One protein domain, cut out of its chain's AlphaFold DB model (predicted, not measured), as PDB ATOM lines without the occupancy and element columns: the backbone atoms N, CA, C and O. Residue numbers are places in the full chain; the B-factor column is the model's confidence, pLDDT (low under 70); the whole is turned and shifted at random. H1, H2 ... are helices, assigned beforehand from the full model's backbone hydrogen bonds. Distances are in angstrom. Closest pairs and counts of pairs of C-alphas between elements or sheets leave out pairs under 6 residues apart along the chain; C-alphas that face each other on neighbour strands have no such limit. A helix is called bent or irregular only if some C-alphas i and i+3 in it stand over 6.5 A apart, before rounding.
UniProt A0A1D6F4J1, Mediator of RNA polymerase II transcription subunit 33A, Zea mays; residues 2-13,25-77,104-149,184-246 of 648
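This is residues 2 to 13, 25 to 77, 104 to 149 and 184 to 246 of the 648 residues of the protein "Mediator of RNA polymerase II transcription subunit 33A" of Zea mays (UniProt A0A1D6F4J1). Four helices, H5, H7, H8 and H9, make a bundle, with H6 crossing H7 and H8 on one side and H1 and H2 across one end. H4 is an arm beyond this body, and its residues 72 to 77 stick out. The printed part has 174 residues with nine named helices, H1 to H9 along the chain, and no named strand: all helix. It is compact, with a radius of gyration of the C-alphas of 17.1 A, and spans 55 by 48 by 30 A.

H7, residues 186 to 205, is the hub, touching five helices; it is irregular, with C-alphas 191 and 194 7.0 A apart. H8, residues 211 to 224, forms a hairpin with it at a shallow tilt of 4 degrees, opposite ways, through residues 200 to 204 of H7 and 211 to 217 of H8 alone; the closest C-alphas, Val 200 and Leu 214, are 6.6 A apart. H9, residues 228 to 242, touches residues 117 to 122 alone of H5, residues 108 to 122, at a shallow tilt of 27 degrees; closest C-alphas Ile 121 and Ala 238, 5.2 A. H6, residues 133 to 149, touches residues 188 to 196 alone of H7 at a steep 59 degrees; closest C-alphas Ala 138 and Ala 192, 4.9 A. H1, residues 2 to 8, touches H2, residues 26 to 41; closest C-alphas Phe 7 and Phe 30, 5.2 A. H3, residues 48 to 51, and H4, residues 65 to 77, touch no helix. Every O i to N i+4 pair is within hydrogen-bond range in H1, H2, H4, H5, H6, H8 and H9, and 14 of 16 in H7; H3 is too short for one.

H7 is 28.3 A long, H6 24.9 A and H2 22.2 A. C-alpha 2 is at (-6.048, 52.456, -4.441) and C-alpha 242, ending H9, at (14.675, 40.847, 19.189).

C-alphas Phe 77 and Gly 207 are farthest apart, 57.7 A. Cuts leave gaps of 10.1 A from C-alpha 13 to 25, 17.6 A from 77 to 104 and 21.6 A from 149 to 184. The link H3 to H4 is long. Model pLDDT is under 70 at 38 residues, among them 42 to 67.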
ATOM      1  N   PRO A   2      -4.580  52.343  -4.352       90.19
ATOM      2  CA  PRO A   2      -6.048  52.456  -4.441       90.19
ATOM      3  C   PRO A   2      -6.792  51.111  -4.391       90.19
ATOM      4  O   PRO A   2      -7.766  50.966  -3.662       90.19
ATOM      5  N   LEU A   3      -6.283  50.095  -5.103       91.38
ATOM      6  CA  LEU A   3      -6.847  48.738  -5.065       91.38
ATOM      7  C   LEU A   3      -6.807  48.122  -3.657       91.38
ATOM      8  O   LEU A   3      -7.762  47.473  -3.247       91.38
ATOM      9  N   CYS A   4      -5.722  48.332  -2.905       91.81
ATOM     10  CA  CYS A   4      -5.610  47.831  -1.533       91.81
ATOM     11  C   CYS A   4      -6.635  48.520  -0.624       91.81
ATOM     12  O   CYS A   4      -7.332  47.848   0.127       91.81
ATOM     13  N   GLU A   5      -6.748  49.847  -0.728       92.50
ATOM     14  CA  GLU A   5      -7.675  50.648   0.073       92.50
ATOM     15  C   GLU A   5      -9.130  50.213  -0.159       92.50
ATOM     16  O   GLU A   5      -9.849  49.914   0.795       92.50
ATOM     17  N   ALA A   6      -9.539  50.087  -1.426       91.88
ATOM     18  CA  ALA A   6     -10.897  49.710  -1.804       91.88
ATOM     19  C   ALA A   6     -11.226  48.252  -1.446       91.88
ATOM     20  O   ALA A   6     -12.134  48.000  -0.657       91.88
ATOM     21  N   PHE A   7     -10.476  47.279  -1.974       91.19
ATOM     22  CA  PHE A   7     -10.807  45.861  -1.788       91.19
ATOM     23  C   PHE A   7     -10.549  45.369  -0.361       91.19
ATOM     24  O   PHE A   7     -11.261  44.490   0.113       91.19
ATOM     25  N   GLY A   8      -9.590  45.955   0.361       90.19
ATOM     26  CA  GLY A   8      -9.353  45.604   1.763       90.19
ATOM     27  C   GLY A   8     -10.451  46.095   2.709       90.19
ATOM     28  O   GLY A   8     -10.582  45.581   3.820       90.19
ATOM     29  N   SER A   9     -11.249  47.073   2.269       90.94
ATOM     30  CA  SER A   9     -12.368  47.651   3.022       90.94
ATOM     31  C   SER A   9     -13.671  46.871   2.906       90.94
ATOM     32  O   SER A   9     -14.579  47.104   3.699       90.94
ATOM     33  N   ILE A  10     -13.785  45.995   1.910       88.56
ATOM     34  CA  ILE A  10     -15.015  45.270   1.614       88.56
ATOM     35  C   ILE A  10     -15.038  43.997   2.466       88.56
ATOM     36  O   ILE A  10     -14.136  43.163   2.374       88.56
ATOM     37  N   ALA A  11     -16.072  43.840   3.295       81.38
ATOM     38  CA  ALA A  11     -16.319  42.583   3.995       81.38
ATOM     39  C   ALA A  11     -16.811  41.521   2.992       81.38
ATOM     40  O   ALA A  11     -17.645  41.836   2.136       81.38
ATOM     41  N   PRO A  12     -16.328  40.267   3.063       76.06
ATOM     42  CA  PRO A  12     -16.838  39.212   2.197       76.06
ATOM     43  C   PRO A  12     -18.307  38.912   2.540       76.06
ATOM     44  O   PRO A  12     -18.685  38.964   3.715       76.06
ATOM     45  N   PRO A  13     -19.148  38.561   1.553       67.31
ATOM     46  CA  PRO A  13     -20.530  38.207   1.830       67.31
ATOM     47  C   PRO A  13     -20.594  36.924   2.685       67.31
ATOM     48  O   PRO A  13     -19.797  36.001   2.480       67.31
ATOM     49  N   SER A  25     -12.368  36.165  -5.726       83.19
ATOM     50  CA  SER A  25     -12.809  36.679  -4.423       83.19
ATOM     51  C   SER A  25     -12.192  38.048  -4.097       83.19
ATOM     52  O   SER A  25     -11.051  38.339  -4.464       83.19
ATOM     53  N   VAL A  26     -12.918  38.875  -3.335       86.62
ATOM     54  CA  VAL A  26     -12.440  40.182  -2.829       86.62
ATOM     55  C   VAL A  26     -11.094  40.039  -2.104       86.62
ATOM     56  O   VAL A  26     -10.175  40.827  -2.328       86.62
ATOM     57  N   TYR A  27     -10.942  38.984  -1.298       88.81
ATOM     58  CA  TYR A  27      -9.691  38.662  -0.610       88.81
ATOM     59  C   TYR A  27      -8.546  38.324  -1.558       88.81
ATOM     60  O   TYR A  27      -7.407  38.693  -1.271       88.81
ATOM     61  N   LEU A  28      -8.817  37.652  -2.679       88.19
ATOM     62  CA  LEU A  28      -7.792  37.335  -3.666       88.19
ATOM     63  C   LEU A  28      -7.317  38.604  -4.382       88.19
ATOM     64  O   LEU A  28      -6.111  38.828  -4.463       88.19
ATOM     65  N   VAL A  29      -8.239  39.474  -4.819       90.25
ATOM     66  CA  VAL A  29      -7.890  40.761  -5.455       90.25
ATOM     67  C   VAL A  29      -7.074  41.634  -4.504       90.25
ATOM     68  O   VAL A  29      -6.000  42.119  -4.874       90.25
ATOM     69  N   PHE A  30      -7.544  41.784  -3.261       92.56
ATOM     70  CA  PHE A  30      -6.821  42.514  -2.225       92.56
ATOM     71  C   PHE A  30      -5.427  41.924  -1.991       92.56
ATOM     72  O   PHE A  30      -4.442  42.661  -2.016       92.56
ATOM     73  N   SER A  31      -5.324  40.603  -1.820       91.25
ATOM     74  CA  SER A  31      -4.050  39.940  -1.526       91.25
ATOM     75  C   SER A  31      -3.039  40.078  -2.654       91.25
ATOM     76  O   SER A  31      -1.874  40.367  -2.386       91.25
ATOM     77  N   CYS A  32      -3.470  39.941  -3.909       89.88
ATOM     78  CA  CYS A  32      -2.612  40.167  -5.067       89.88
ATOM     79  C   CYS A  32      -2.105  41.614  -5.106       89.88
ATOM     80  O   CYS A  32      -0.900  41.842  -5.206       89.88
ATOM     81  N   ALA A  33      -3.001  42.600  -4.972       91.06
ATOM     82  CA  ALA A  33      -2.621  44.012  -4.986       91.06
ATOM     83  C   ALA A  33      -1.669  44.364  -3.831       91.06
ATOM     84  O   ALA A  33      -0.671  45.059  -4.030       91.06
ATOM     85  N   PHE A  34      -1.960  43.857  -2.633       90.75
ATOM     86  CA  PHE A  34      -1.203  44.135  -1.423       90.75
ATOM     87  C   PHE A  34       0.180  43.478  -1.432       90.75
ATOM     88  O   PHE A  34       1.176  44.157  -1.210       90.75
ATOM     89  N   LEU A  35       0.290  42.191  -1.775       89.06
ATOM     90  CA  LEU A  35       1.589  41.512  -1.842       89.06
ATOM     91  C   LEU A  35       2.479  42.077  -2.960       89.06
ATOM     92  O   LEU A  35       3.686  42.224  -2.761       89.06
ATOM     93  N   CYS A  36       1.902  42.481  -4.098       87.00
ATOM     94  CA  CYS A  36       2.634  43.213  -5.135       87.00
ATOM     95  C   CYS A  36       3.142  44.572  -4.631       87.00
ATOM     96  O   CYS A  36       4.305  44.913  -4.862       87.00
ATOM     97  N   LEU A  37       2.310  45.327  -3.903       86.44
ATOM     98  CA  LEU A  37       2.720  46.586  -3.279       86.44
ATOM     99  C   LEU A  37       3.883  46.367  -2.302       86.44
ATOM    100  O   LEU A  37       4.876  47.088  -2.355       86.44
ATOM    101  N   LEU A  38       3.811  45.336  -1.459       81.94
ATOM    102  CA  LEU A  38       4.853  45.024  -0.478       81.94
ATOM    103  C   LEU A  38       6.156  44.540  -1.114       81.94
ATOM    104  O   LEU A  38       7.237  44.863  -0.616       81.94
ATOM    105  N   ARG A  39       6.078  43.806  -2.230       79.25
ATOM    106  CA  ARG A  39       7.251  43.424  -3.025       79.25
ATOM    107  C   ARG A  39       8.002  44.658  -3.528       79.25
ATOM    108  O   ARG A  39       9.229  44.684  -3.453       79.25
ATOM    109  N   LEU A  40       7.277  45.677  -3.998       75.75
ATOM    110  CA  LEU A  40       7.857  46.953  -4.431       75.75
ATOM    111  C   LEU A  40       8.404  47.765  -3.250       75.75
ATOM    112  O   LEU A  40       9.506  48.300  -3.339       75.75
ATOM    113  N   TRP A  41       7.669  47.800  -2.136       73.56
ATOM    114  CA  TRP A  41       8.040  48.524  -0.915       73.56
ATOM    115  C   TRP A  41       9.217  47.880  -0.161       73.56
ATOM    116  O   TRP A  41       9.881  48.526   0.641       73.56
ATOM    117  N   LYS A  42       9.518  46.599  -0.405       69.31
ATOM    118  CA  LYS A  42      10.509  45.824   0.367       69.31
ATOM    119  C   LYS A  42      10.207  45.801   1.871       69.31
ATOM    120  O   LYS A  42      11.113  45.832   2.699       69.31
ATOM    121  N   PHE A  43       8.920  45.699   2.199       64.19
ATOM    122  CA  PHE A  43       8.361  45.817   3.550       64.19
ATOM    123  C   PHE A  43       8.875  44.787   4.570       64.19
ATOM    124  O   PHE A  43       8.794  44.975   5.775       64.19
ATOM    125  N   TYR A  44       9.433  43.685   4.084       58.38
ATOM    126  CA  TYR A  44       9.996  42.590   4.872       58.38
ATOM    127  C   TYR A  44      11.378  42.925   5.481       58.38
ATOM    128  O   TYR A  44      12.135  42.020   5.835       58.38
ATOM    129  N   ARG A  45      11.779  44.202   5.535       59.03
ATOM    130  CA  ARG A  45      13.011  44.634   6.209       59.03
ATOM    131  C   ARG A  45      12.711  44.907   7.681       59.03
ATOM    132  O   ARG A  45      11.779  45.660   7.954       59.03
ATOM    133  N   PRO A  46      13.489  44.338   8.618       51.91
ATOM    134  CA  PRO A  46      13.374  44.724  10.011       51.91
ATOM    135  C   PRO A  46      13.685  46.226  10.153       51.91
ATOM    136  O   PRO A  46      14.402  46.802   9.327       51.91
ATOM    137  N   PRO A  47      13.135  46.872  11.185       45.97
ATOM    138  CA  PRO A  47      13.252  48.300  11.422       45.97
ATOM    139  C   PRO A  47      14.731  48.611  11.593       45.97
ATOM    140  O   PRO A  47      15.449  47.963  12.361       45.97
ATOM    141  N   GLN A  48      15.191  49.617  10.858       44.94
ATOM    142  CA  GLN A  48      16.585  50.058  10.870       44.94
ATOM    143  C   GLN A  48      17.064  50.401  12.296       44.94
ATOM    144  O   GLN A  48      18.257  50.326  12.578       44.94
ATOM    145  N   GLU A  49      16.124  50.691  13.201       38.94
ATOM    146  CA  GLU A  49      16.351  51.055  14.596       38.94
ATOM    147  C   GLU A  49      16.853  49.908  15.489       38.94
ATOM    148  O   GLU A  49      17.571  50.165  16.446       38.94
ATOM    149  N   TYR A  50      16.599  48.636  15.168       38.78
ATOM    150  CA  TYR A  50      17.150  47.525  15.967       38.78
ATOM    151  C   TYR A  50      18.520  47.031  15.485       38.78
ATOM    152  O   TYR A  50      19.181  46.267  16.182       38.78
ATOM    153  N   CYS A  51      19.012  47.539  14.349       41.22
ATOM    154  CA  CYS A  51      20.432  47.439  13.997       41.22
ATOM    155  C   CYS A  51      21.307  48.451  14.780       41.22
ATOM    156  O   CYS A  51      22.512  48.497  14.549       41.22
ATOM    157  N   LEU A  52      20.732  49.264  15.686       42.19
ATOM    158  CA  LEU A  52      21.396  50.379  16.388       42.19
ATOM    159  C   LEU A  52      22.243  49.997  17.617       42.19
ATOM    160  O   LEU A  52      22.600  50.874  18.406       42.19
ATOM    161  N   THR A  53      22.682  48.749  17.774       32.66
ATOM    162  CA  THR A  53      23.867  48.466  18.611       32.66
ATOM    163  C   THR A  53      25.138  48.824  17.842       32.66
ATOM    164  O   THR A  53      25.876  47.961  17.377       32.66
ATOM    165  N   GLY A  54      25.364  50.130  17.684       31.44
ATOM    166  CA  GLY A  54      26.550  50.696  17.042       31.44
ATOM    167  C   GLY A  54      26.243  52.002  16.319       31.44
ATOM    168  O   GLY A  54      26.109  52.013  15.106       31.44
ATOM    169  N   ARG A  55      26.068  53.077  17.097       31.69
ATOM    170  CA  ARG A  55      26.054  54.506  16.724       31.69
ATOM    171  C   ARG A  55      26.174  54.807  15.211       31.69
ATOM    172  O   ARG A  55      27.257  54.744  14.644       31.69
ATOM    173  N   GLY A  56      25.062  55.220  14.603       33.44
ATOM    174  CA  GLY A  56      24.998  55.663  13.206       33.44
ATOM    175  C   GLY A  56      23.964  54.875  12.417       33.44
ATOM    176  O   GLY A  56      24.306  53.972  11.660       33.44
ATOM    177  N   GLY A  57      22.683  55.209  12.602       32.28
ATOM    178  CA  GLY A  57      21.608  54.627  11.806       32.28
ATOM    179  C   GLY A  57      21.907  54.799  10.323       32.28
ATOM    180  O   GLY A  57      21.963  55.922   9.818       32.28
ATOM    181  N   SER A  58      22.116  53.685   9.619       38.75
ATOM    182  CA  SER A  58      22.174  53.706   8.169       38.75
ATOM    183  C   SER A  58      20.766  54.033   7.676       38.75
ATOM    184  O   SER A  58      19.963  53.130   7.440       38.75
ATOM    185  N   VAL A  59      20.452  55.314   7.489       41.78
ATOM    186  CA  VAL A  59      19.402  55.707   6.547       41.78
ATOM    187  C   VAL A  59      19.943  55.392   5.156       41.78
ATOM    188  O   VAL A  59      20.438  56.242   4.416       41.78
ATOM    189  N   LYS A  60      19.960  54.093   4.857       50.91
ATOM    190  CA  LYS A  60      20.249  53.546   3.544       50.91
ATOM    191  C   LYS A  60      19.326  54.284   2.572       50.91
ATOM    192  O   LYS A  60      18.182  54.590   2.912       50.91
ATOM    193  N   LEU A  61      19.802  54.550   1.357       47.78
ATOM    194  CA  LEU A  61      18.953  54.967   0.238       47.78
ATOM    195  C   LEU A  61      18.059  53.769  -0.149       47.78
ATOM    196  O   LEU A  61      18.236  53.126  -1.184       47.78
ATOM    197  N   GLU A  62      17.192  53.345   0.769       51.78
ATOM    198  CA  GLU A  62      16.269  52.249   0.559       51.78
ATOM    199  C   GLU A  62      15.117  52.786  -0.269       51.78
ATOM    200  O   GLU A  62      14.636  53.897  -0.058       51.78
ATOM    201  N   LEU A  63      14.681  51.985  -1.236       55.25
ATOM    202  CA  LEU A  63      13.465  52.223  -2.004       55.25
ATOM    203  C   LEU A  63      12.249  52.018  -1.081       55.25
ATOM    204  O   LEU A  63      11.493  51.068  -1.261       55.25
ATOM    205  N   THR A  64      12.114  52.845  -0.044       62.50
ATOM    206  CA  THR A  64      10.929  52.890   0.812       62.50
ATOM    207  C   THR A  64       9.762  53.471   0.018       62.50
ATOM    208  O   THR A  64       9.958  54.165  -0.983       62.50
ATOM    209  N   LEU A  65       8.531  53.200   0.453       69.94
ATOM    210  CA  LEU A  65       7.341  53.795  -0.152       69.94
ATOM    211  C   LEU A  65       7.415  55.323  -0.113       69.94
ATOM    212  O   LEU A  65       7.150  55.954  -1.129       69.94
ATOM    213  N   ASP A  66       7.873  55.898   0.999       67.62
ATOM    214  CA  ASP A  66       8.059  57.345   1.141       67.62
ATOM    215  C   ASP A  66       9.036  57.892   0.097       67.62
ATOM    216  O   ASP A  66       8.764  58.910  -0.535       67.62
ATOM    217  N   TYR A  67      10.140  57.181  -0.162       68.81
ATOM    218  CA  TYR A  67      11.087  57.551  -1.212       68.81
ATOM    219  C   TYR A  67      10.468  57.444  -2.613       68.81
ATOM    220  O   TYR A  67      10.651  58.335  -3.440       68.81
ATOM    221  N   LEU A  68       9.715  56.377  -2.896       74.88
ATOM    222  CA  LEU A  68       9.050  56.188  -4.189       74.88
ATOM    223  C   LEU A  68       7.972  57.251  -4.444       74.88
ATOM    224  O   LEU A  68       7.909  57.800  -5.544       74.88
ATOM    225  N   LEU A  69       7.167  57.574  -3.429       77.44
ATOM    226  CA  LEU A  69       6.160  58.635  -3.469       77.44
ATOM    227  C   LEU A  69       6.811  60.010  -3.633       77.44
ATOM    228  O   LEU A  69       6.382  60.798  -4.472       77.44
ATOM    229  N   LEU A  70       7.895  60.278  -2.902       74.56
ATOM    230  CA  LEU A  70       8.671  61.508  -3.036       74.56
ATOM    231  C   LEU A  70       9.233  61.662  -4.455       74.56
ATOM    232  O   LEU A  70       9.113  62.728  -5.055       74.56
ATOM    233  N   MET A  71       9.795  60.593  -5.028       72.44
ATOM    234  CA  MET A  71      10.290  60.585  -6.407       72.44
ATOM    235  C   MET A  71       9.170  60.807  -7.429       72.44
ATOM    236  O   MET A  71       9.361  61.563  -8.383       72.44
ATOM    237  N   HIS A  72       8.012  60.174  -7.235       77.69
ATOM    238  CA  HIS A  72       6.827  60.379  -8.067       77.69
ATOM    239  C   HIS A  72       6.368  61.843  -8.030       77.69
ATOM    240  O   HIS A  72       6.275  62.491  -9.072       77.69
ATOM    241  N   ASN A  73       6.173  62.396  -6.832       81.62
ATOM    242  CA  ASN A  73       5.683  63.760  -6.649       81.62
ATOM    243  C   ASN A  73       6.688  64.792  -7.186       81.62
ATOM    244  O   ASN A  73       6.295  65.736  -7.866       81.62
ATOM    245  N   ASN A  74       7.994  64.577  -6.989       70.94
ATOM    246  CA  ASN A  74       9.036  65.451  -7.536       70.94
ATOM    247  C   ASN A  74       9.056  65.483  -9.073       70.94
ATOM    248  O   ASN A  74       9.334  66.534  -9.650       70.94
ATOM    249  N   ARG A  75       8.746  64.368  -9.753       70.19
ATOM    250  CA  ARG A  75       8.616  64.355 -11.223       70.19
ATOM    251  C   ARG A  75       7.442  65.212 -11.695       70.19
ATOM    252  O   ARG A  75       7.586  65.919 -12.687       70.19
ATOM    253  N   ILE A  76       6.328  65.197 -10.964       71.12
ATOM    254  CA  ILE A  76       5.161  66.043 -11.255       71.12
ATOM    255  C   ILE A  76       5.534  67.525 -11.112       71.12
ATOM    256  O   ILE A  76       5.320  68.304 -12.041       71.12
ATOM    257  N   PHE A  77       6.185  67.905 -10.005       60.66
ATOM    258  CA  PHE A  77       6.651  69.283  -9.801       60.66
ATOM    259  C   PHE A  77       7.660  69.731 -10.870       60.66
ATOM    260  O   PHE A  77       7.574  70.855 -11.361       60.66
ATOM    261  N   ILE A 104       0.821  58.992   1.286       80.81
ATOM    262  CA  ILE A 104       0.333  57.790   1.980       80.81
ATOM    263  C   ILE A 104      -0.952  58.085   2.768       80.81
ATOM    264  O   ILE A 104      -1.859  57.258   2.791       80.81
ATOM    265  N   ASP A 105      -1.074  59.305   3.299       81.50
ATOM    266  CA  ASP A 105      -2.243  59.786   4.044       81.50
ATOM    267  C   ASP A 105      -3.515  59.879   3.189       81.50
ATOM    268  O   ASP A 105      -4.620  59.909   3.722       81.50
ATOM    269  N   SER A 106      -3.387  59.849   1.857       86.56
ATOM    270  CA  SER A 106      -4.529  59.718   0.946       86.56
ATOM    271  C   SER A 106      -5.208  58.340   1.032       86.56
ATOM    272  O   SER A 106      -6.293  58.159   0.485       86.56
ATOM    273  N   PHE A 107      -4.582  57.367   1.704       90.06
ATOM    274  CA  PHE A 107      -5.065  55.997   1.887       90.06
ATOM    275  C   PHE A 107      -5.097  55.660   3.390       90.06
ATOM    276  O   PHE A 107      -4.156  55.051   3.910       90.06
ATOM    277  N   PRO A 108      -6.141  56.088   4.126       89.06
ATOM    278  CA  PRO A 108      -6.152  56.054   5.586       89.06
ATOM    279  C   PRO A 108      -6.036  54.644   6.176       89.06
ATOM    280  O   PRO A 108      -5.374  54.489   7.199       89.06
ATOM    281  N   LYS A 109      -6.611  53.601   5.557       90.00
ATOM    282  CA  LYS A 109      -6.506  52.229   6.089       90.00
ATOM    283  C   LYS A 109      -5.138  51.615   5.839       90.00
ATOM    284  O   LYS A 109      -4.585  50.985   6.739       90.00
ATOM    285  N   LEU A 110      -4.567  51.830   4.653       88.62
ATOM    286  CA  LEU A 110      -3.181  51.451   4.380       88.62
ATOM    287  C   LEU A 110      -2.213  52.161   5.342       88.62
ATOM    288  O   LEU A 110      -1.300  51.522   5.861       88.62
ATOM    289  N   SER A 111      -2.429  53.457   5.588       85.81
ATOM    290  CA  SER A 111      -1.639  54.264   6.523       85.81
ATOM    291  C   SER A 111      -1.776  53.757   7.966       85.81
ATOM    292  O   SER A 111      -0.775  53.491   8.628       85.81
ATOM    293  N   ALA A 112      -3.003  53.497   8.431       86.00
ATOM    294  CA  ALA A 112      -3.263  52.940   9.758       86.00
ATOM    295  C   ALA A 112      -2.578  51.581   9.963       86.00
ATOM    296  O   ALA A 112      -1.857  51.396  10.946       86.00
ATOM    297  N   TRP A 113      -2.728  50.659   9.006       86.62
ATOM    298  CA  TRP A 113      -2.050  49.364   9.058       86.62
ATOM    299  C   TRP A 113      -0.524  49.521   9.058       86.62
ATOM    300  O   TRP A 113       0.168  48.826   9.802       86.62
ATOM    301  N   TYR A 114       0.016  50.450   8.263       82.31
ATOM    302  CA  TYR A 114       1.451  50.719   8.227       82.31
ATOM    303  C   TYR A 114       1.991  51.171   9.585       82.31
ATOM    304  O   TYR A 114       2.949  50.575  10.080       82.31
ATOM    305  N   PHE A 115       1.365  52.174  10.203       79.44
ATOM    306  CA  PHE A 115       1.772  52.676  11.516       79.44
ATOM    307  C   PHE A 115       1.610  51.626  12.613       79.44
ATOM    308  O   PHE A 115       2.499  51.464  13.449       79.44
ATOM    309  N   GLN A 116       0.517  50.862  12.590       79.94
ATOM    310  CA  GLN A 116       0.319  49.767  13.534       79.94
ATOM    311  C   GLN A 116       1.415  48.708  13.381       79.94
ATOM    312  O   GLN A 116       1.999  48.264  14.371       79.94
ATOM    313  N   ASN A 117       1.728  48.318  12.145       80.69
ATOM    314  CA  ASN A 117       2.788  47.364  11.879       80.69
ATOM    315  C   ASN A 117       4.142  47.913  12.354       80.69
ATOM    316  O   ASN A 117       4.856  47.208  13.056       80.69
ATOM    317  N   GLN A 118       4.469  49.180  12.077       76.81
ATOM    318  CA  GLN A 118       5.670  49.823  12.624       76.81
ATOM    319  C   GLN A 118       5.715  49.763  14.156       76.81
ATOM    320  O   GLN A 118       6.752  49.404  14.705       76.81
ATOM    321  N   ALA A 119       4.606  50.031  14.849       74.50
ATOM    322  CA  ALA A 119       4.537  49.946  16.307       74.50
ATOM    323  C   ALA A 119       4.754  48.510  16.831       74.50
ATOM    324  O   ALA A 119       5.502  48.307  17.791       74.50
ATOM    325  N   CYS A 120       4.166  47.505  16.166       74.50
ATOM    326  CA  CYS A 120       4.360  46.082  16.485       74.50
ATOM    327  C   CYS A 120       5.809  45.628  16.266       74.50
ATOM    328  O   CYS A 120       6.315  44.723  16.929       74.50
ATOM    329  N   ILE A 121       6.497  46.246  15.315       71.81
ATOM    330  CA  ILE A 121       7.911  46.004  15.077       71.81
ATOM    331  C   ILE A 121       8.793  46.810  16.067       71.81
ATOM    332  O   ILE A 121       9.845  46.336  16.496       71.81
ATOM    333  N   ALA A 122       8.364  47.995  16.496       69.50
ATOM    334  CA  ALA A 122       9.083  48.841  17.451       69.50
ATOM    335  C   ALA A 122       8.975  48.369  18.913       69.50
ATOM    336  O   ALA A 122       9.751  48.798  19.757       69.50
ATOM    337  N   SER A 123       8.010  47.508  19.245       69.75
ATOM    338  CA  SER A 123       7.794  47.029  20.616       69.75
ATOM    339  C   SER A 123       7.174  45.635  20.646       69.75
ATOM    340  O   SER A 123       6.460  45.252  19.720       69.75
ATOM    341  N   THR A 124       7.461  44.855  21.690       74.00
ATOM    342  CA  THR A 124       6.756  43.588  21.910       74.00
ATOM    343  C   THR A 124       5.277  43.868  22.154       74.00
ATOM    344  O   THR A 124       4.915  44.882  22.756       74.00
ATOM    345  N   LEU A 125       4.404  42.976  21.689       73.12
ATOM    346  CA  LEU A 125       2.974  43.130  21.924       73.12
ATOM    347  C   LEU A 125       2.698  43.019  23.431       73.12
ATOM    348  O   LEU A 125       2.874  41.962  24.035       73.12
ATOM    349  N   SER A 126       2.267  44.115  24.059       53.44
ATOM    350  CA  SER A 126       1.770  44.079  25.435       53.44
ATOM    351  C   SER A 126       0.459  43.291  25.466       53.44
ATOM    352  O   SER A 126      -0.389  43.497  24.597       53.44
ATOM    353  N   GLY A 127       0.314  42.396  26.447       53.34
ATOM    354  CA  GLY A 127      -0.700  41.340  26.493       53.34
ATOM    355  C   GLY A 127      -2.136  41.720  26.102       53.34
ATOM    356  O   GLY A 127      -2.584  42.854  26.259       53.34
ATOM    357  N   LEU A 128      -2.862  40.704  25.624       45.41
ATOM    358  CA  LEU A 128      -4.259  40.750  25.183       45.41
ATOM    359  C   LEU A 128      -5.166  41.482  26.188       45.41
ATOM    360  O   LEU A 128      -5.576  40.916  27.201       45.41
ATOM    361  N   CYS A 129      -5.537  42.727  25.892       46.03
ATOM    362  CA  CYS A 129      -6.593  43.405  26.633       46.03
ATOM    363  C   CYS A 129      -7.937  43.052  25.984       46.03
ATOM    364  O   CYS A 129      -8.291  43.611  24.953       46.03
ATOM    365  N   ASN A 130      -8.728  42.154  26.576       53.31
ATOM    366  CA  ASN A 130      -9.987  41.635  25.995       53.31
ATOM    367  C   ASN A 130     -11.067  42.689  25.636       53.31
ATOM    368  O   ASN A 130     -12.141  42.329  25.159       53.31
ATOM    369  N   LYS A 131     -10.808  43.983  25.859       56.03
ATOM    370  CA  LYS A 131     -11.708  45.101  25.550       56.03
ATOM    371  C   LYS A 131     -11.476  45.740  24.170       56.03
ATOM    372  O   LYS A 131     -12.364  46.447  23.710       56.03
ATOM    373  N   ASN A 132     -10.336  45.515  23.504       73.50
ATOM    374  CA  ASN A 132     -10.072  46.106  22.179       73.50
ATOM    375  C   ASN A 132     -10.764  45.281  21.062       73.50
ATOM    376  O   ASN A 132     -10.618  44.053  21.067       73.50
ATOM    377  N   PRO A 133     -11.473  45.902  20.093       79.94
ATOM    378  CA  PRO A 133     -12.063  45.205  18.940       79.94
ATOM    379  C   PRO A 133     -11.072  44.308  18.183       79.94
ATOM    380  O   PRO A 133     -11.441  43.209  17.764       79.94
ATOM    381  N   VAL A 134      -9.796  44.695  18.095       83.75
ATOM    382  CA  VAL A 134      -8.750  43.904  17.421       83.75
ATOM    383  C   VAL A 134      -8.549  42.536  18.082       83.75
ATOM    384  O   VAL A 134      -8.440  41.513  17.404       83.75
ATOM    385  N   HIS A 135      -8.584  42.474  19.416       83.62
ATOM    386  CA  HIS A 135      -8.449  41.212  20.147       83.62
ATOM    387  C   HIS A 135      -9.679  40.309  19.987       83.62
ATOM    388  O   HIS A 135      -9.550  39.086  20.009       83.62
ATOM    389  N   GLN A 136     -10.870  40.877  19.767       85.69
ATOM    390  CA  GLN A 136     -12.061  40.083  19.451       85.69
ATOM    391  C   GLN A 136     -11.929  39.407  18.083       85.69
ATOM    392  O   GLN A 136     -12.271  38.231  17.944       85.69
ATOM    393  N   VAL A 137     -11.394  40.122  17.087       87.81
ATOM    394  CA  VAL A 137     -11.084  39.552  15.768       87.81
ATOM    395  C   VAL A 137      -9.999  38.479  15.896       87.81
ATOM    396  O   VAL A 137     -10.191  37.374  15.394       87.81
ATOM    397  N   ALA A 138      -8.926  38.732  16.652       88.44
ATOM    398  CA  ALA A 138      -7.879  37.739  16.911       88.44
ATOM    399  C   ALA A 138      -8.437  36.459  17.562       88.44
ATOM    400  O   ALA A 138      -8.128  35.354  17.118       88.44
ATOM    401  N   ASN A 139      -9.333  36.584  18.546       87.31
ATOM    402  CA  ASN A 139     -10.005  35.442  19.173       87.31
ATOM    403  C   ASN A 139     -10.897  34.672  18.186       87.31
ATOM    404  O   ASN A 139     -10.914  33.440  18.204       87.31
ATOM    405  N   LYS A 140     -11.616  35.364  17.287       87.62
ATOM    406  CA  LYS A 140     -12.374  34.711  16.203       87.62
ATOM    407  C   LYS A 140     -11.447  33.927  15.266       87.62
ATOM    408  O   LYS A 140     -11.776  32.799  14.903       87.62
ATOM    409  N   ILE A 141     -10.286  34.486  14.920       89.69
ATOM    410  CA  ILE A 141      -9.275  33.825  14.081       89.69
ATOM    411  C   ILE A 141      -8.685  32.598  14.794       89.69
ATOM    412  O   ILE A 141      -8.627  31.522  14.203       89.69
ATOM    413  N   LEU A 142      -8.310  32.715  16.071       88.19
ATOM    414  CA  LEU A 142      -7.810  31.587  16.866       88.19
ATOM    415  C   LEU A 142      -8.846  30.460  16.955       88.19
ATOM    416  O   LEU A 142      -8.518  29.303  16.707       88.19
ATOM    417  N   ASN A 143     -10.116  30.787  17.211       86.19
ATOM    418  CA  ASN A 143     -11.200  29.801  17.234       86.19
ATOM    419  C   ASN A 143     -11.381  29.094  15.884       86.19
ATOM    420  O   ASN A 143     -11.626  27.887  15.858       86.19
ATOM    421  N   MET A 144     -11.251  29.825  14.771       85.25
ATOM    422  CA  MET A 144     -11.293  29.253  13.422       85.25
ATOM    423  C   MET A 144     -10.171  28.223  13.224       85.25
ATOM    424  O   MET A 144     -10.435  27.121  12.743       85.25
ATOM    425  N   ILE A 145      -8.943  28.561  13.621       84.75
ATOM    426  CA  ILE A 145      -7.761  27.708  13.447       84.75
ATOM    427  C   ILE A 145      -7.823  26.485  14.377       84.75
ATOM    428  O   ILE A 145      -7.775  25.345  13.913       84.75
ATOM    429  N   CYS A 146      -8.038  26.688  15.681       78.81
ATOM    430  CA  CYS A 146      -8.067  25.603  16.666       78.81
ATOM    431  C   CYS A 146      -9.188  24.581  16.396       78.81
ATOM    432  O   CYS A 146      -8.985  23.377  16.550       78.81
ATOM    433  N   ARG A 147     -10.376  25.021  15.942       72.44
ATOM    434  CA  ARG A 147     -11.481  24.100  15.599       72.44
ATOM    435  C   ARG A 147     -11.199  23.271  14.345       72.44
ATOM    436  O   ARG A 147     -11.734  22.168  14.225       72.44
ATOM    437  N   LYS A 148     -10.378  23.778  13.420       69.12
ATOM    438  CA  LYS A 148      -9.954  23.040  12.223       69.12
ATOM    439  C   LYS A 148      -8.932  21.956  12.574       69.12
ATOM    440  O   LYS A 148      -9.037  20.843  12.066       69.12
ATOM    441  N   MET A 149      -8.031  22.241  13.512       67.50
ATOM    442  CA  MET A 149      -7.025  21.287  13.998       67.50
ATOM    443  C   MET A 149      -7.656  20.097  14.736       67.50
ATOM    444  O   MET A 149      -7.342  18.949  14.432       67.50
ATOM    445  N   VAL A 184     -15.030  39.526   8.204       87.38
ATOM    446  CA  VAL A 184     -14.390  40.816   8.512       87.38
ATOM    447  C   VAL A 184     -13.692  41.367   7.267       87.38
ATOM    448  O   VAL A 184     -13.252  40.584   6.432       87.38
ATOM    449  N   PRO A 185     -13.566  42.689   7.091       91.19
ATOM    450  CA  PRO A 185     -12.705  43.265   6.063       91.19
ATOM    451  C   PRO A 185     -11.258  42.762   6.172       91.19
ATOM    452  O   PRO A 185     -10.764  42.455   7.260       91.19
ATOM    453  N   ALA A 186     -10.542  42.720   5.046       92.19
ATOM    454  CA  ALA A 186      -9.172  42.211   5.031       92.19
ATOM    455  C   ALA A 186      -8.217  43.060   5.890       92.19
ATOM    456  O   ALA A 186      -7.304  42.508   6.499       92.19
ATOM    457  N   TRP A 187      -8.446  44.377   5.987       93.00
ATOM    458  CA  TRP A 187      -7.663  45.256   6.861       93.00
ATOM    459  C   TRP A 187      -7.790  44.884   8.343       93.00
ATOM    460  O   TRP A 187      -6.769  44.716   9.006       93.00
ATOM    461  N   GLU A 188      -9.015  44.663   8.833       90.88
ATOM    462  CA  GLU A 188      -9.268  44.243  10.222       90.88
ATOM    463  C   GLU A 188      -8.665  42.864  10.514       90.88
ATOM    464  O   GLU A 188      -8.135  42.613  11.597       90.88
ATOM    465  N   PHE A 189      -8.700  41.962   9.527       92.12
ATOM    466  CA  PHE A 189      -8.037  40.669   9.642       92.12
ATOM    467  C   PHE A 189      -6.520  40.838   9.799       92.12
ATOM    468  O   PHE A 189      -5.941  40.259  10.715       92.12
ATOM    469  N   LEU A 190      -5.872  41.630   8.935       92.06
ATOM    470  CA  LEU A 190      -4.422  41.858   8.980       92.06
ATOM    471  C   LEU A 190      -3.964  42.536  10.275       92.06
ATOM    472  O   LEU A 190      -2.909  42.176  10.794       92.06
ATOM    473  N   GLU A 191      -4.750  43.474  10.798       89.06
ATOM    474  CA  GLU A 191      -4.511  44.150  12.080       89.06
ATOM    475  C   GLU A 191      -4.528  43.169  13.268       89.06
ATOM    476  O   GLU A 191      -3.762  43.328  14.221       89.06
ATOM    477  N   ALA A 192      -5.338  42.108  13.195       90.75
ATOM    478  CA  ALA A 192      -5.422  41.079  14.229       90.75
ATOM    479  C   ALA A 192      -4.326  39.996  14.138       90.75
ATOM    480  O   ALA A 192      -4.035  39.343  15.145       90.75
ATOM    481  N   VAL A 193      -3.711  39.788  12.964       92.44
ATOM    482  CA  VAL A 193      -2.735  38.703  12.729       92.44
ATOM    483  C   VAL A 193      -1.562  38.717  13.724       92.44
ATOM    484  O   VAL A 193      -1.304  37.655  14.289       92.44
ATOM    485  N   PRO A 194      -0.872  39.839  14.020       90.94
ATOM    486  CA  PRO A 194       0.252  39.842  14.965       90.94
ATOM    487  C   PRO A 194      -0.094  39.257  16.344       90.94
ATOM    488  O   PRO A 194       0.678  38.482  16.901       90.94
ATOM    489  N   PHE A 195      -1.294  39.536  16.860       89.38
ATOM    490  CA  PHE A 195      -1.761  38.992  18.140       89.38
ATOM    491  C   PHE A 195      -2.031  37.486  18.079       89.38
ATOM    492  O   PHE A 195      -1.758  36.763  19.036       89.38
ATOM    493  N   VAL A 196      -2.552  37.002  16.947       92.25
ATOM    494  CA  VAL A 196      -2.716  35.564  16.693       92.25
ATOM    495  C   VAL A 196      -1.349  34.885  16.665       92.25
ATOM    496  O   VAL A 196      -1.184  33.840  17.290       92.25
ATOM    497  N   LEU A 197      -0.366  35.491  15.990       92.88
ATOM    498  CA  LEU A 197       0.998  34.973  15.876       92.88
ATOM    499  C   LEU A 197       1.698  34.873  17.226       92.88
ATOM    500  O   LEU A 197       2.289  33.836  17.517       92.88
ATOM    501  N   GLU A 198       1.577  35.901  18.063       90.94
ATOM    502  CA  GLU A 198       2.117  35.881  19.422       90.94
ATOM    503  C   GLU A 198       1.524  34.739  20.251       90.94
ATOM    504  O   GLU A 198       2.254  33.984  20.897       90.94
ATOM    505  N   ALA A 199       0.203  34.553  20.185       90.88
ATOM    506  CA  ALA A 199      -0.479  33.495  20.919       90.88
ATOM    507  C   ALA A 199      -0.035  32.091  20.470       90.88
ATOM    508  O   ALA A 199       0.265  31.246  21.318       90.88
ATOM    509  N   VAL A 200       0.043  31.831  19.157       92.56
ATOM    510  CA  VAL A 200       0.434  30.503  18.641       92.56
ATOM    511  C   VAL A 200       1.926  30.216  18.817       92.56
ATOM    512  O   VAL A 200       2.279  29.086  19.155       92.56
ATOM    513  N   LEU A 201       2.803  31.220  18.665       92.62
ATOM    514  CA  LEU A 201       4.232  31.074  18.964       92.62
ATOM    515  C   LEU A 201       4.447  30.802  20.453       92.62
ATOM    516  O   LEU A 201       5.174  29.874  20.803       92.62
ATOM    517  N   THR A 202       3.766  31.548  21.327       92.00
ATOM    518  CA  THR A 202       3.833  31.347  22.781       92.00
ATOM    519  C   THR A 202       3.326  29.960  23.163       92.00
ATOM    520  O   THR A 202       3.978  29.264  23.943       92.00
ATOM    521  N   ALA A 203       2.198  29.515  22.602       91.44
ATOM    522  CA  ALA A 203       1.667  28.179  22.850       91.44
ATOM    523  C   ALA A 203       2.649  27.081  22.411       91.44
ATOM    524  O   ALA A 203       2.848  26.116  23.151       91.44
ATOM    525  N   CYS A 204       3.297  27.250  21.256       92.94
ATOM    526  CA  CYS A 204       4.298  26.312  20.758       92.94
ATOM    527  C   CYS A 204       5.565  26.300  21.626       92.94
ATOM    528  O   CYS A 204       6.025  25.233  22.025       92.94
ATOM    529  N   ALA A 205       6.073  27.471  22.022       91.75
ATOM    530  CA  ALA A 205       7.239  27.593  22.900       91.75
ATOM    531  C   ALA A 205       7.031  26.949  24.283       91.75
ATOM    532  O   ALA A 205       7.989  26.468  24.885       91.75
ATOM    533  N   HIS A 206       5.789  26.921  24.777       91.00
ATOM    534  CA  HIS A 206       5.414  26.267  26.035       91.00
ATOM    535  C   HIS A 206       4.960  24.806  25.855       91.00
ATOM    536  O   HIS A 206       4.449  24.211  26.802       91.00
ATOM    537  N   GLY A 207       5.089  24.230  24.654       88.19
ATOM    538  CA  GLY A 207       4.719  22.839  24.370       88.19
ATOM    539  C   GLY A 207       3.214  22.549  24.384       88.19
ATOM    540  O   GLY A 207       2.815  21.391  24.357       88.19
ATOM    541  N   ARG A 208       2.354  23.579  24.412       89.06
ATOM    542  CA  ARG A 208       0.887  23.423  24.335       89.06
ATOM    543  C   ARG A 208       0.398  23.130  22.919       89.06
ATOM    544  O   ARG A 208      -0.739  22.707  22.740       89.06
ATOM    545  N   LEU A 209       1.232  23.419  21.928       90.19
ATOM    546  CA  LEU A 209       0.923  23.304  20.512       90.19
ATOM    547  C   LEU A 209       2.142  22.712  19.791       90.19
ATOM    548  O   LEU A 209       3.259  23.197  19.976       90.19
ATOM    549  N   SER A 210       1.950  21.652  19.002       92.00
ATOM    550  CA  SER A 210       3.066  20.998  18.306       92.00
ATOM    551  C   SER A 210       3.621  21.866  17.165       92.00
ATOM    552  O   SER A 210       2.957  22.768  16.655       92.00
ATOM    553  N   SER A 211       4.843  21.591  16.703       91.75
ATOM    554  CA  SER A 211       5.433  22.278  15.537       91.75
ATOM    555  C   SER A 211       4.593  22.116  14.258       91.75
ATOM    556  O   SER A 211       4.466  23.044  13.450       91.75
ATOM    557  N   ARG A 212       3.974  20.940  14.079       90.69
ATOM    558  CA  ARG A 212       3.067  20.633  12.960       90.69
ATOM    559  C   ARG A 212       1.791  21.455  13.056       90.69
ATOM    560  O   ARG A 212       1.370  22.052  12.072       90.69
ATOM    561  N   ASP A 213       1.228  21.526  14.251       90.75
ATOM    562  CA  ASP A 213       0.051  22.327  14.562       90.75
ATOM    563  C   ASP A 213       0.287  23.822  14.327       90.75
ATOM    564  O   ASP A 213      -0.570  24.503  13.762       90.75
ATOM    565  N   LEU A 214       1.476  24.327  14.675       93.44
ATOM    566  CA  LEU A 214       1.876  25.711  14.401       93.44
ATOM    567  C   LEU A 214       1.949  25.963  12.900       93.44
ATOM    568  O   LEU A 214       1.391  26.936  12.399       93.44
ATOM    569  N   THR A 215       2.601  25.060  12.172       92.19
ATOM    570  CA  THR A 215       2.743  25.175  10.718       92.19
ATOM    571  C   THR A 215       1.374  25.148  10.031       92.19
ATOM    572  O   THR A 215       1.119  25.972   9.152       92.19
ATOM    573  N   THR A 216       0.466  24.271  10.469       91.06
ATOM    574  CA  THR A 216      -0.926  24.212   9.991       91.06
ATOM    575  C   THR A 216      -1.695  25.489  10.327       91.06
ATOM    576  O   THR A 216      -2.376  26.030   9.464       91.06
ATOM    577  N   SER A 217      -1.518  26.035  11.532       91.56
ATOM    578  CA  SER A 217      -2.149  27.294  11.949       91.56
ATOM    579  C   SER A 217      -1.754  28.463  11.045       91.56
ATOM    580  O   SER A 217      -2.601  29.221  10.575       91.56
ATOM    581  N   LEU A 218      -0.458  28.585  10.750       93.62
ATOM    582  CA  LEU A 218       0.054  29.597   9.828       93.62
ATOM    583  C   LEU A 218      -0.432  29.356   8.396       93.62
ATOM    584  O   LEU A 218      -0.753  30.302   7.677       93.62
ATOM    585  N   ARG A 219      -0.507  28.089   7.982       91.19
ATOM    586  CA  ARG A 219      -1.017  27.706   6.669       91.19
ATOM    587  C   ARG A 219      -2.478  28.104   6.501       91.19
ATOM    588  O   ARG A 219      -2.832  28.655   5.464       91.19
ATOM    589  N   ASP A 220      -3.290  27.892   7.528       90.00
ATOM    590  CA  ASP A 220      -4.706  28.239   7.537       90.00
ATOM    591  C   ASP A 220      -4.937  29.749   7.419       90.00
ATOM    592  O   ASP A 220      -5.850  30.166   6.707       90.00
ATOM    593  N   LEU A 221      -4.087  30.574   8.045       92.12
ATOM    594  CA  LEU A 221      -4.113  32.033   7.872       92.12
ATOM    595  C   LEU A 221      -3.863  32.439   6.417       92.12
ATOM    596  O   LEU A 221      -4.612  33.246   5.866       92.12
ATOM    597  N   VAL A 222      -2.829  31.868   5.791       90.88
ATOM    598  CA  VAL A 222      -2.454  32.192   4.406       90.88
ATOM    599  C   VAL A 222      -3.479  31.654   3.408       90.88
ATOM    600  O   VAL A 222      -3.803  32.342   2.445       90.88
ATOM    601  N   ASP A 223      -4.027  30.460   3.639       87.88
ATOM    602  CA  ASP A 223      -5.060  29.880   2.774       87.88
ATOM    603  C   ASP A 223      -6.397  30.628   2.892       87.88
ATOM    604  O   ASP A 223      -7.153  30.690   1.924       87.88
ATOM    605  N   PHE A 224      -6.690  31.216   4.057       87.94
ATOM    606  CA  PHE A 224      -7.860  32.074   4.243       87.94
ATOM    607  C   PHE A 224      -7.677  33.453   3.596       87.94
ATOM    608  O   PHE A 224      -8.543  33.912   2.849       87.94
ATOM    609  N   LEU A 225      -6.549  34.108   3.879       91.00
ATOM    610  CA  LEU A 225      -6.193  35.418   3.348       91.00
ATOM    611  C   LEU A 225      -4.697  35.433   2.992       91.00
ATOM    612  O   LEU A 225      -3.871  35.644   3.886       91.00
ATOM    613  N   PRO A 226      -4.314  35.294   1.709       90.88
ATOM    614  CA  PRO A 226      -2.905  35.253   1.312       90.88
ATOM    615  C   PRO A 226      -2.103  36.499   1.717       90.88
ATOM    616  O   PRO A 226      -0.914  36.396   2.020       90.88
ATOM    617  N   ALA A 227      -2.753  37.668   1.807       91.50
ATOM    618  CA  ALA A 227      -2.162  38.902   2.328       91.50
ATOM    619  C   ALA A 227      -1.566  38.756   3.742       91.50
ATOM    620  O   ALA A 227      -0.617  39.466   4.070       91.50
ATOM    621  N   SER A 228      -2.081  37.833   4.569       92.62
ATOM    622  CA  SER A 228      -1.595  37.590   5.938       92.62
ATOM    623  C   SER A 228      -0.117  37.207   5.992       92.62
ATOM    624  O   SER A 228       0.547  37.503   6.985       92.62
ATOM    625  N   LEU A 229       0.440  36.648   4.908       91.12
ATOM    626  CA  LEU A 229       1.867  36.352   4.795       91.12
ATOM    627  C   LEU A 229       2.741  37.582   5.074       91.12
ATOM    628  O   LEU A 229       3.805  37.453   5.671       91.12
ATOM    629  N   ALA A 230       2.286  38.769   4.674       88.38
ATOM    630  CA  ALA A 230       2.977  40.020   4.949       88.38
ATOM    631  C   ALA A 230       3.125  40.290   6.449       88.38
ATOM    632  O   ALA A 230       4.224  40.581   6.915       88.38
ATOM    633  N   ALA A 231       2.026  40.155   7.193       89.44
ATOM    634  CA  ALA A 231       2.004  40.342   8.637       89.44
ATOM    635  C   ALA A 231       2.819  39.249   9.345       89.44
ATOM    636  O   ALA A 231       3.575  39.561  10.259       89.44
ATOM    637  N   ILE A 232       2.754  37.996   8.867       91.38
ATOM    638  CA  ILE A 232       3.588  36.886   9.364       91.38
ATOM    639  C   ILE A 232       5.073  37.209   9.221       91.38
ATOM    640  O   ILE A 232       5.811  37.174  10.201       91.38
ATOM    641  N   VAL A 233       5.509  37.549   8.007       89.06
ATOM    642  CA  VAL A 233       6.907  37.880   7.720       89.06
ATOM    643  C   VAL A 233       7.363  39.078   8.544       89.06
ATOM    644  O   VAL A 233       8.449  39.040   9.117       89.06
ATOM    645  N   SER A 234       6.552  40.134   8.609       85.69
ATOM    646  CA  SER A 234       6.913  41.362   9.312       85.69
ATOM    647  C   SER A 234       7.045  41.135  10.819       85.69
ATOM    648  O   SER A 234       8.075  41.476  11.402       85.69
ATOM    649  N   TYR A 235       6.062  40.464  11.426       88.38
ATOM    650  CA  TYR A 235       6.077  40.128  12.846       88.38
ATOM    651  C   TYR A 235       7.239  39.195  13.200       88.38
ATOM    652  O   TYR A 235       8.031  39.494  14.092       88.38
ATOM    653  N   PHE A 236       7.406  38.094  12.459       89.88
ATOM    654  CA  PHE A 236       8.494  37.151  12.712       89.88
ATOM    655  C   PHE A 236       9.865  37.792  12.507       89.88
ATOM    656  O   PHE A 236      10.765  37.533  13.298       89.88
ATOM    657  N   SER A 237      10.039  38.656  11.502       84.69
ATOM    658  CA  SER A 237      11.291  39.395  11.307       84.69
ATOM    659  C   SER A 237      11.641  40.257  12.525       84.69
ATOM    660  O   SER A 237      12.799  40.256  12.959       84.69
ATOM    661  N   ALA A 238      10.655  40.941  13.114       82.75
ATOM    662  CA  ALA A 238      10.844  41.722  14.334       82.75
ATOM    663  C   ALA A 238      11.224  40.825  15.525       82.75
ATOM    664  O   ALA A 238      12.238  41.067  16.175       82.75
ATOM    665  N   GLU A 239      10.486  39.738  15.754       85.94
ATOM    666  CA  GLU A 239      10.756  38.783  16.837       85.94
ATOM    667  C   GLU A 239      12.122  38.088  16.718       85.94
ATOM    668  O   GLU A 239      12.822  37.883  17.711       85.94
ATOM    669  N   ILE A 240      12.544  37.771  15.493       85.88
ATOM    670  CA  ILE A 240      13.873  37.220  15.211       85.88
ATOM    671  C   ILE A 240      14.961  38.237  15.562       85.88
ATOM    672  O   ILE A 240      15.959  37.868  16.178       85.88
ATOM    673  N   THR A 241      14.756  39.505  15.198       79.31
ATOM    674  CA  THR A 241      15.710  40.589  15.478       79.31
ATOM    675  C   THR A 241      15.804  40.878  16.979       79.31
ATOM    676  O   THR A 241      16.884  41.182  17.477       79.31
ATOM    677  N   ARG A 242      14.699  40.725  17.722       81.81
ATOM    678  CA  ARG A 242      14.675  40.847  19.189       81.81
ATOM    679  C   ARG A 242      15.438  39.728  19.898       81.81
ATOM    680  O   ARG A 242      15.923  39.939  21.004       81.81
ATOM    681  N   GLY A 243      15.523  38.541  19.296       83.38
ATOM    682  CA  GLY A 243      16.277  37.412  19.850       83.38
ATOM    683  C   GLY A 243      15.708  36.832  21.153       83.38
ATOM    684  O   GLY A 243      16.439  36.180  21.892       83.38
ATOM    685  N   ILE A 244      14.420  37.059  21.447       83.06
ATOM    686  CA  ILE A 244      13.770  36.633  22.704       83.06
ATOM    687  C   ILE A 244      13.409  35.136  22.678       83.06
ATOM    688  O   ILE A 244      13.379  34.464  23.711       83.06
ATOM    689  N   TRP A 245      13.150  34.586  21.490       88.31
ATOM    690  CA  TRP A 245      12.693  33.208  21.329       88.31
ATOM    691  C   TRP A 245      13.840  32.202  21.401       88.31
ATOM    692  O   TRP A 245      14.843  32.327  20.695       88.31
ATOM    693  N   LYS A 246      13.649  31.140  22.195       89.19
ATOM    694  CA  LYS A 246      14.604  30.028  22.276       89.19
ATOM    695  C   LYS A 246      14.762  29.345  20.906       89.19
ATOM    696  O   LYS A 246      13.761  29.129  20.214       89.19
TER     697      LYS A 246